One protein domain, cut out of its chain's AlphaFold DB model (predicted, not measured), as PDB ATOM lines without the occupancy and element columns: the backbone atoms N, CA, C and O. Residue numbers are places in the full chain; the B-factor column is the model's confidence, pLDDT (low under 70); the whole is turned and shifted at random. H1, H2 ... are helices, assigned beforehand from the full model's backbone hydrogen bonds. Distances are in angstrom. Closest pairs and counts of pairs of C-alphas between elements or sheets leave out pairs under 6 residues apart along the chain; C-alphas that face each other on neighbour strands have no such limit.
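Overview. This is residues 98 to 167 of the 528 residues of the protein "Helitron_like_N domain-containing protein" of Araneus ventricosus (UniProt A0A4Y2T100). Two long helices, H1 and H2, meet near their ends as an open V. From the far end of H2 an unnamed stretch, residues 143 to 167, makes a loose loop; its residues 147 to 155 stick out, as do residues 98 to 114 of H1. The printed part has 70 residues, with two named helices in the order H1, H2 and no named strand; the class is all helix. The whole is extended, with a radius of gyration of the C-alphas of 17.5 A, and flat, spanning 46 by 37 by 17 A.

Arrangement. Begin with the longest helix, H2, residues 120 to 142. Before it in the chain look for H1, residues 98 to 116, joined to it by a tight link of 3 residues. The two helices are close but not clearly touching, with 1 pair of C-alphas within 8 A. Look for that closest pair at Arg 115 and Arg 123, whose C-alphas are 7.8 A apart. The helices' centres are 22.4 A apart, and their lines stand at a steep tilt of 59 degrees, opposite ways. In both H1 and H2 every O i to N i+4 pair is within hydrogen-bond range.

Along the chain. Find C-alpha 120 at (20.454, 6.097, -27.384); from there H2 runs 32.9 A to C-alpha 142 at (24.776, 36.494, -15.692). Then go back to C-alpha 98 at (11.735, 30.705, -52.155), where H1 begins its 26.9 A to C-alpha 116.

Size, cuts and confidence. The two C-alphas farthest apart are those of Thr 117 and Cys 147, at 46.2 A. The printed part has no cut. In the B-factor column you will find residues 136 to 167 under 70, where the model's confidence is low; the mean pLDDT of the printed part is 74.3.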
ATOM      1  N   ASP A  98      12.268  32.061 -51.940       84.25
ATOM      2  CA  ASP A  98      11.735  30.705 -52.155       84.25
ATOM      3  C   ASP A  98      12.817  29.613 -52.110       84.25
ATOM      4  O   ASP A  98      12.638  28.539 -51.532       84.25
ATOM      5  N   LYS A  99      13.985  29.878 -52.715       82.75
ATOM      6  CA  LYS A  99      15.107  28.923 -52.729       82.75
ATOM      7  C   LYS A  99      15.688  28.754 -51.334       82.75
ATOM      8  O   LYS A  99      15.994  27.630 -50.922       82.75
ATOM      9  N   ARG A 100      15.794  29.857 -50.592       83.50
ATOM     10  CA  ARG A 100      16.265  29.864 -49.208       83.50
ATOM     11  C   ARG A 100      15.313  29.091 -48.300       83.50
ATOM     12  O   ARG A 100      15.778  28.279 -47.500       83.50
ATOM     13  N   GLU A 101      14.007  29.302 -48.432       86.62
ATOM     14  CA  GLU A 101      12.998  28.603 -47.637       86.62
ATOM     15  C   GLU A 101      12.979  27.102 -47.936       86.62
ATOM     16  O   GLU A 101      13.088  26.293 -47.012       86.62
ATOM     17  N   HIS A 102      12.995  26.717 -49.213       87.44
ATOM     18  CA  HIS A 102      13.093  25.315 -49.614       87.44
ATOM     19  C   HIS A 102      14.382  24.646 -49.092       87.44
ATOM     20  O   HIS A 102      14.369  23.501 -48.631       87.44
ATOM     21  N   CYS A 103      15.520  25.355 -49.108       84.00
ATOM     22  CA  CYS A 103      16.771  24.850 -48.537       84.00
ATOM     23  C   CYS A 103      16.662  24.636 -47.016       84.00
ATOM     24  O   CYS A 103      17.063  23.586 -46.505       84.00
ATOM     25  N   LEU A 104      16.078  25.598 -46.294       85.81
ATOM     26  CA  LEU A 104      15.845  25.499 -44.852       85.81
ATOM     27  C   LEU A 104      14.890  24.357 -44.505       85.81
ATOM     28  O   LEU A 104      15.142  23.634 -43.540       85.81
ATOM     29  N   GLN A 105      13.831  24.166 -45.289       90.69
ATOM     30  CA  GLN A 105      12.894  23.065 -45.109       90.69
ATOM     31  C   GLN A 105      13.598  21.714 -45.253       90.69
ATOM     32  O   GLN A 105      13.515  20.881 -44.352       90.69
ATOM     33  N   LYS A 106      14.413  21.544 -46.297       89.81
ATOM     34  CA  LYS A 106      15.202  20.324 -46.495       89.81
ATOM     35  C   LYS A 106      16.173  20.049 -45.340       89.81
ATOM     36  O   LYS A 106      16.342  18.904 -44.932       89.81
ATOM     37  N   ILE A 107      16.800  21.089 -44.785       87.44
ATOM     38  CA  ILE A 107      17.673  20.961 -43.607       87.44
ATOM     39  C   ILE A 107      16.868  20.522 -42.375       87.44
ATOM     40  O   ILE A 107      17.329  19.671 -41.614       87.44
ATOM     41  N   ARG A 108      15.661  21.071 -42.173       89.94
ATOM     42  CA  ARG A 108      14.768  20.666 -41.074       89.94
ATOM     43  C   ARG A 108      14.371  19.197 -41.207       89.94
ATOM     44  O   ARG A 108      14.493  18.460 -40.235       89.94
ATOM     45  N   GLU A 109      13.975  18.757 -42.397       89.31
ATOM     46  CA  GLU A 109      13.607  17.362 -42.683       89.31
ATOM     47  C   GLU A 109      14.780  16.398 -42.451       89.31
ATOM     48  O   GLU A 109      14.624  15.355 -41.810       89.31
ATOM     49  N   GLN A 110      15.987  16.770 -42.886       87.06
ATOM     50  CA  GLN A 110      17.203  16.000 -42.612       87.06
ATOM     51  C   GLN A 110      17.507  15.907 -41.112       87.06
ATOM     52  O   GLN A 110      17.870  14.843 -40.621       87.06
ATOM     53  N   ALA A 111      17.317  16.995 -40.362       86.69
ATOM     54  CA  ALA A 111      17.511  16.991 -38.915       86.69
ATOM     55  C   ALA A 111      16.445  16.166 -38.172       86.69
ATOM     56  O   ALA A 111      16.732  15.598 -37.120       86.69
ATOM     57  N   ILE A 112      15.213  16.108 -38.685       89.38
ATOM     58  CA  ILE A 112      14.142  15.269 -38.127       89.38
ATOM     59  C   ILE A 112      14.464  13.794 -38.365       89.38
ATOM     60  O   ILE A 112      14.464  13.010 -37.422       89.38
ATOM     61  N   THR A 113      14.806  13.430 -39.600       89.12
ATOM     62  CA  THR A 113      15.153  12.048 -39.963       89.12
ATOM     63  C   THR A 113      16.404  11.558 -39.231       89.12
ATOM     64  O   THR A 113      16.404  10.438 -38.721       89.12
ATOM     65  N   SER A 114      17.430  12.402 -39.070       86.94
ATOM     66  CA  SER A 114      18.616  12.049 -38.281       86.94
ATOM     67  C   SER A 114      18.299  11.850 -36.797       86.94
ATOM     68  O   SER A 114      18.888  10.986 -36.166       86.94
ATOM     69  N   ARG A 115      17.370  12.632 -36.227       86.88
ATOM     70  CA  ARG A 115      16.932  12.474 -34.827       86.88
ATOM     71  C   ARG A 115      16.021  11.269 -34.627       86.88
ATOM     72  O   ARG A 115      16.003  10.714 -33.542       86.88
ATOM     73  N   ALA A 116      15.248  10.884 -35.637       87.31
ATOM     74  CA  ALA A 116      14.388   9.704 -35.569       87.31
ATOM     75  C   ALA A 116      15.189   8.393 -35.644       87.31
ATOM     76  O   ALA A 116      14.720   7.364 -35.175       87.31
ATOM     77  N   THR A 117      16.387   8.439 -36.232       90.75
ATOM     78  CA  THR A 117      17.276   7.284 -36.432       90.75
ATOM     79  C   THR A 117      18.487   7.284 -35.492       90.75
ATOM     80  O   THR A 117      19.365   6.436 -35.634       90.75
ATOM     81  N   GLU A 118      18.558   8.224 -34.541       90.69
ATOM     82  CA  GLU A 118      19.684   8.321 -33.607       90.69
ATOM     83  C   GLU A 118      19.649   7.179 -32.577       90.69
ATOM     84  O   GLU A 118      18.596   6.850 -32.032       90.69
ATOM     85  N   SER A 119      20.810   6.587 -32.288       91.69
ATOM     86  CA  SER A 119      20.948   5.633 -31.176       91.69
ATOM     87  C   SER A 119      20.834   6.338 -29.817       91.69
ATOM     88  O   SER A 119      21.057   7.548 -29.723       91.69
ATOM     89  N   GLU A 120      20.576   5.579 -28.753       90.00
ATOM     90  CA  GLU A 120      20.454   6.097 -27.384       90.00
ATOM     91  C   GLU A 120      21.706   6.877 -26.928       90.00
ATOM     92  O   GLU A 120      21.590   8.021 -26.483       90.00
ATOM     93  N   ASP A 121      22.905   6.345 -27.184       88.88
ATOM     94  CA  ASP A 121      24.181   7.006 -26.858       88.88
ATOM     95  C   ASP A 121      24.367   8.329 -27.621       88.88
ATOM     96  O   ASP A 121      24.796   9.349 -27.071       88.88
ATOM     97  N   GLN A 122      24.005   8.347 -28.909       86.81
ATOM     98  CA  GLN A 122      24.059   9.556 -29.742       86.81
ATOM     99  C   GLN A 122      23.076  10.624 -29.244       86.81
ATOM    100  O   GLN A 122      23.410  11.816 -29.219       86.81
ATOM    101  N   ARG A 123      21.880  10.205 -28.814       88.69
ATOM    102  CA  ARG A 123      20.874  11.085 -28.216       88.69
ATOM    103  C   ARG A 123      21.375  11.678 -26.908       88.69
ATOM    104  O   ARG A 123      21.249  12.891 -26.711       88.69
ATOM    105  N   GLU A 124      21.946  10.859 -26.031       90.19
ATOM    106  CA  GLU A 124      22.472  11.308 -24.746       90.19
ATOM    107  C   GLU A 124      23.630  12.290 -24.938       90.19
ATOM    108  O   GLU A 124      23.609  13.384 -24.366       90.19
ATOM    109  N   HIS A 125      24.577  11.976 -25.827       88.56
ATOM    110  CA  HIS A 125      25.666  12.881 -26.182       88.56
ATOM    111  C   HIS A 125      25.133  14.226 -26.698       88.56
ATOM    112  O   HIS A 125      25.516  15.284 -26.199       88.56
ATOM    113  N   ARG A 126      24.173  14.218 -27.634       90.06
ATOM    114  CA  ARG A 126      23.547  15.443 -28.164       90.06
ATOM    115  C   ARG A 126      22.852  16.260 -27.072       90.06
ATOM    116  O   ARG A 126      22.952  17.488 -27.062       90.06
ATOM    117  N   LEU A 127      22.121  15.606 -26.166       89.31
ATOM    118  CA  LEU A 127      21.446  16.269 -25.048       89.31
ATOM    119  C   LEU A 127      22.449  16.839 -24.041       89.31
ATOM    120  O   LEU A 127      22.248  17.961 -23.573       89.31
ATOM    121  N   LYS A 128      23.538  16.123 -23.747       90.06
ATOM    122  CA  LYS A 128      24.634  16.589 -22.889       90.06
ATOM    123  C   LYS A 128      25.310  17.823 -23.481       90.06
ATOM    124  O   LYS A 128      25.420  18.829 -22.786       90.06
ATOM    125  N   THR A 129      25.650  17.804 -24.769       83.19
ATOM    126  CA  THR A 129      26.207  18.967 -25.480       83.19
ATOM    127  C   THR A 129      25.255  20.158 -25.426       83.19
ATOM    128  O   THR A 129      25.660  21.251 -25.037       83.19
ATOM    129  N   LYS A 130      23.959  19.943 -25.684       85.50
ATOM    130  CA  LYS A 130      22.952  21.013 -25.621       85.50
ATOM    131  C   LYS A 130      22.776  21.582 -24.208       85.50
ATOM    132  O   LYS A 130      22.574  22.787 -24.052       85.50
ATOM    133  N   ARG A 131      22.845  20.740 -23.166       86.19
ATOM    134  CA  ARG A 131      22.819  21.173 -21.755       86.19
ATOM    135  C   ARG A 131      24.030  22.039 -21.429       86.19
ATOM    136  O   ARG A 131      23.844  23.102 -20.841       86.19
ATOM    137  N   ILE A 132      25.223  21.617 -21.854       77.88
ATOM    138  CA  ILE A 132      26.460  22.387 -21.694       77.88
ATOM    139  C   ILE A 132      26.292  23.742 -22.379       77.88
ATOM    140  O   ILE A 132      26.306  24.740 -21.675       77.88
ATOM    141  N   GLU A 133      25.990  23.789 -23.678       71.75
ATOM    142  CA  GLU A 133      25.789  25.036 -24.441       71.75
ATOM    143  C   GLU A 133      24.774  25.988 -23.791       71.75
ATOM    144  O   GLU A 133      25.018  27.190 -23.665       71.75
ATOM    145  N   THR A 134      23.638  25.453 -23.338       77.69
ATOM    146  CA  THR A 134      22.599  26.252 -22.672       77.69
ATOM    147  C   THR A 134      23.092  26.791 -21.327       77.69
ATOM    148  O   THR A 134      22.795  27.934 -20.973       77.69
ATOM    149  N   SER A 135      23.858  25.995 -20.574       73.50
ATOM    150  CA  SER A 135      24.456  26.412 -19.303       73.50
ATOM    151  C   SER A 135      25.542  27.475 -19.489       73.50
ATOM    152  O   SER A 135      25.513  28.476 -18.775       73.50
ATOM    153  N   THR A 136      26.422  27.343 -20.489       66.75
ATOM    154  CA  THR A 136      27.444  28.350 -20.817       66.75
ATOM    155  C   THR A 136      26.806  29.647 -21.292       66.75
ATOM    156  O   THR A 136      27.224  30.719 -20.861       66.75
ATOM    157  N   SER A 137      25.752  29.575 -22.116       64.31
ATOM    158  CA  SER A 137      25.007  30.762 -22.557       64.31
ATOM    159  C   SER A 137      24.407  31.510 -21.365       64.31
ATOM    160  O   SER A 137      24.627  32.711 -21.221       64.31
ATOM    161  N   ARG A 138      23.723  30.798 -20.458       66.75
ATOM    162  CA  ARG A 138      23.123  31.388 -19.246       66.75
ATOM    163  C   ARG A 138      24.164  31.937 -18.269       66.75
ATOM    164  O   ARG A 138      23.923  32.968 -17.648       66.75
ATOM    165  N   ALA A 139      25.307  31.270 -18.123       60.91
ATOM    166  CA  ALA A 139      26.417  31.765 -17.313       60.91
ATOM    167  C   ALA A 139      27.002  33.054 -17.912       60.91
ATOM    168  O   ALA A 139      27.193  34.027 -17.187       60.91
ATOM    169  N   SER A 140      27.186  33.108 -19.236       55.56
ATOM    170  CA  SER A 140      27.666  34.314 -19.925       55.56
ATOM    171  C   SER A 140      26.706  35.504 -19.800       55.56
ATOM    172  O   SER A 140      27.156  36.637 -19.695       55.56
ATOM    173  N   GLU A 141      25.393  35.262 -19.737       55.88
ATOM    174  CA  GLU A 141      24.385  36.315 -19.549       55.88
ATOM    175  C   GLU A 141      24.328  36.866 -18.115       55.88
ATOM    176  O   GLU A 141      23.886  37.999 -17.917       55.88
ATOM    177  N   ARG A 142      24.762  36.087 -17.111       56.78
ATOM    178  CA  ARG A 142      24.776  36.494 -15.692       56.78
ATOM    179  C   ARG A 142      25.994  37.338 -15.312       56.78
ATOM    180  O   ARG A 142      25.896  38.129 -14.375       56.78
ATOM    181  N   HIS A 143      27.114  37.221 -16.026       53.81
ATOM    182  CA  HIS A 143      28.287  38.070 -15.806       53.81
ATOM    183  C   HIS A 143      28.081  39.448 -16.459       53.81
ATOM    184  O   HIS A 143      28.488  39.713 -17.585       53.81
ATOM    185  N   SER A 144      27.419  40.352 -15.732       55.34
ATOM    186  CA  SER A 144      27.122  41.720 -16.181       55.34
ATOM    187  C   SER A 144      28.343  42.645 -16.233       55.34
ATOM    188  O   SER A 144      28.251  43.731 -16.803       55.34
ATOM    189  N   ASN A 145      29.485  42.237 -15.677       55.31
ATOM    190  CA  ASN A 145      30.671  43.077 -15.579       55.31
ATOM    191  C   ASN A 145      31.832  42.438 -16.353       55.31
ATOM    192  O   ASN A 145      32.513  41.553 -15.852       55.31
ATOM    193  N   LEU A 146      32.052  42.898 -17.590       57.84
ATOM    194  CA  LEU A 146      33.204  42.517 -18.424       57.84
ATOM    195  C   LEU A 146      34.499  43.231 -18.009       57.84
ATOM    196  O   LEU A 146      35.494  43.184 -18.734       57.84
ATOM    197  N   CYS A 147      34.492  43.937 -16.877       49.44
ATOM    198  CA  CYS A 147      35.688  44.582 -16.364       49.44
ATOM    199  C   CYS A 147      36.759  43.500 -16.153       49.44
ATOM    200  O   CYS A 147      36.551  42.583 -15.368       49.44
ATOM    201  N   LEU A 148      37.867  43.593 -16.896       53.66
ATOM    202  CA  LEU A 148      38.996  42.649 -16.895       53.66
ATOM    203  C   LEU A 148      38.762  41.272 -17.564       53.66
ATOM    204  O   LEU A 148      39.723  40.519 -17.702       53.66
ATOM    205  N   GLU A 149      37.573  40.953 -18.100       55.44
ATOM    206  CA  GLU A 149      37.359  39.688 -18.848       55.44
ATOM    207  C   GLU A 149      38.156  39.611 -20.165       55.44
ATOM    208  O   GLU A 149      38.345  38.524 -20.706       55.44
ATOM    209  N   GLY A 150      38.684  40.734 -20.665       53.75
ATOM    210  CA  GLY A 150      39.620  40.739 -21.795       53.75
ATOM    211  C   GLY A 150      40.907  39.943 -21.530       53.75
ATOM    212  O   GLY A 150      41.513  39.447 -22.475       53.75
ATOM    213  N   PHE A 151      41.286  39.765 -20.257       50.00
ATOM    214  CA  PHE A 151      42.415  38.923 -19.839       50.00
ATOM    215  C   PHE A 151      42.033  37.442 -19.668       50.00
ATOM    216  O   PHE A 151      42.908  36.585 -19.594       50.00
ATOM    217  N   HIS A 152      40.734  37.125 -19.666       58.28
ATOM    218  CA  HIS A 152      40.187  35.770 -19.596       58.28
ATOM    219  C   HIS A 152      39.359  35.475 -20.849       58.28
ATOM    220  O   HIS A 152      38.165  35.175 -20.780       58.28
ATOM    221  N   PHE A 153      40.001  35.599 -22.013       58.88
ATOM    222  CA  PHE A 153      39.369  35.280 -23.287       58.88
ATOM    223  C   PHE A 153      38.914  33.813 -23.305       58.88
ATOM    224  O   PHE A 153      39.733  32.897 -23.274       58.88
ATOM    225  N   ASP A 154      37.601  33.595 -23.378       60.50
ATOM    226  CA  ASP A 154      36.972  32.288 -23.537       60.50
ATOM    227  C   ASP A 154      36.471  32.146 -24.985       60.50
ATOM    228  O   ASP A 154      35.453  32.746 -25.346       60.50
ATOM    229  N   PRO A 155      37.126  31.321 -25.823       61.88
ATOM    230  CA  PRO A 155      36.727  31.101 -27.214       61.88
ATOM    231  C   PRO A 155      35.293  30.570 -27.375       61.88
ATOM    232  O   PRO A 155      34.735  30.617 -28.471       61.88
ATOM    233  N   ARG A 156      34.690  30.034 -26.304       58.06
ATOM    234  CA  ARG A 156      33.322  29.497 -26.298       58.06
ATOM    235  C   ARG A 156      32.268  30.589 -26.117       58.06
ATOM    236  O   ARG A 156      31.094  30.344 -26.403       58.06
ATOM    237  N   LYS A 157      32.649  31.791 -25.667       61.62
ATOM    238  CA  LYS A 157      31.736  32.932 -25.535       61.62
ATOM    239  C   LYS A 157      31.569  33.636 -26.882       61.62
ATOM    240  O   LYS A 157      32.521  34.056 -27.535       61.62
ATOM    241  N   HIS A 158      30.322  33.842 -27.294       61.88
ATOM    242  CA  HIS A 158      30.003  34.660 -28.465       61.88
ATOM    243  C   HIS A 158      30.013  36.153 -28.116       61.88
ATOM    244  O   HIS A 158      28.961  36.789 -28.051       61.88
ATOM    245  N   TYR A 159      31.210  36.720 -27.938       65.38
ATOM    246  CA  TYR A 159      31.409  38.130 -27.574       65.38
ATOM    247  C   TYR A 159      30.673  39.116 -28.495       65.38
ATOM    248  O   TYR A 159      30.137  40.105 -28.013       65.38
ATOM    249  N   ILE A 160      30.537  38.816 -29.794       61.34
ATOM    250  CA  ILE A 160      29.791  39.651 -30.764       61.34
ATOM    251  C   ILE A 160      28.317  39.844 -30.364       61.34
ATOM    252  O   ILE A 160      27.721  40.877 -30.652       61.34
ATOM    253  N   LYS A 161      27.713  38.850 -29.701       61.09
ATOM    254  CA  LYS A 161      26.313  38.894 -29.248       61.09
ATOM    255  C   LYS A 161      26.173  39.437 -27.824       61.09
ATOM    256  O   LYS A 161      25.056  39.546 -27.320       61.09
ATOM    257  N   HIS A 162      27.283  39.746 -27.158       66.69
ATOM    258  CA  HIS A 162      27.275  40.156 -25.766       66.69
ATOM    259  C   HIS A 162      26.814  41.612 -25.635       66.69
ATOM    260  O   HIS A 162      27.393  42.510 -26.244       66.69
ATOM    261  N   LYS A 163      25.809  41.865 -24.786       64.56
ATOM    262  CA  LYS A 163      25.162  43.184 -24.627       64.56
ATOM    263  C   LYS A 163      26.150  44.326 -24.338       64.56
ATOM    264  O   LYS A 163      25.947  45.437 -24.813       64.56
ATOM    265  N   ASN A 164      27.237  44.029 -23.622       63.81
ATOM    266  CA  ASN A 164      28.269  45.000 -23.229       63.81
ATOM    267  C   ASN A 164      29.453  45.134 -24.216       63.81
ATOM    268  O   ASN A 164      30.304  45.989 -24.008       63.81
ATOM    269  N   VAL A 165      29.535  44.305 -25.266       64.88
ATOM    270  CA  VAL A 165      30.592  44.373 -26.311       64.88
ATOM    271  C   VAL A 165      30.075  45.080 -27.573       64.88
ATOM    272  O   VAL A 165      30.810  45.336 -28.524       64.88
ATOM    273  N   ILE A 166      28.791  45.442 -27.591       65.44
ATOM    274  CA  ILE A 166      28.166  46.145 -28.706       65.44
ATOM    275  C   ILE A 166      28.437  47.647 -28.552       65.44
ATOM    276  O   ILE A 166      27.844  48.314 -27.709       65.44
ATOM    277  N   ILE A 167      29.302  48.190 -29.417       67.75
ATOM    278  CA  ILE A 167      29.598  49.636 -29.524       67.75
ATOM    279  C   ILE A 167      28.330  50.444 -29.900       67.75
ATOM    280  O   ILE A 167      28.217  51.635 -29.605       67.75
TER     281      ILE A 167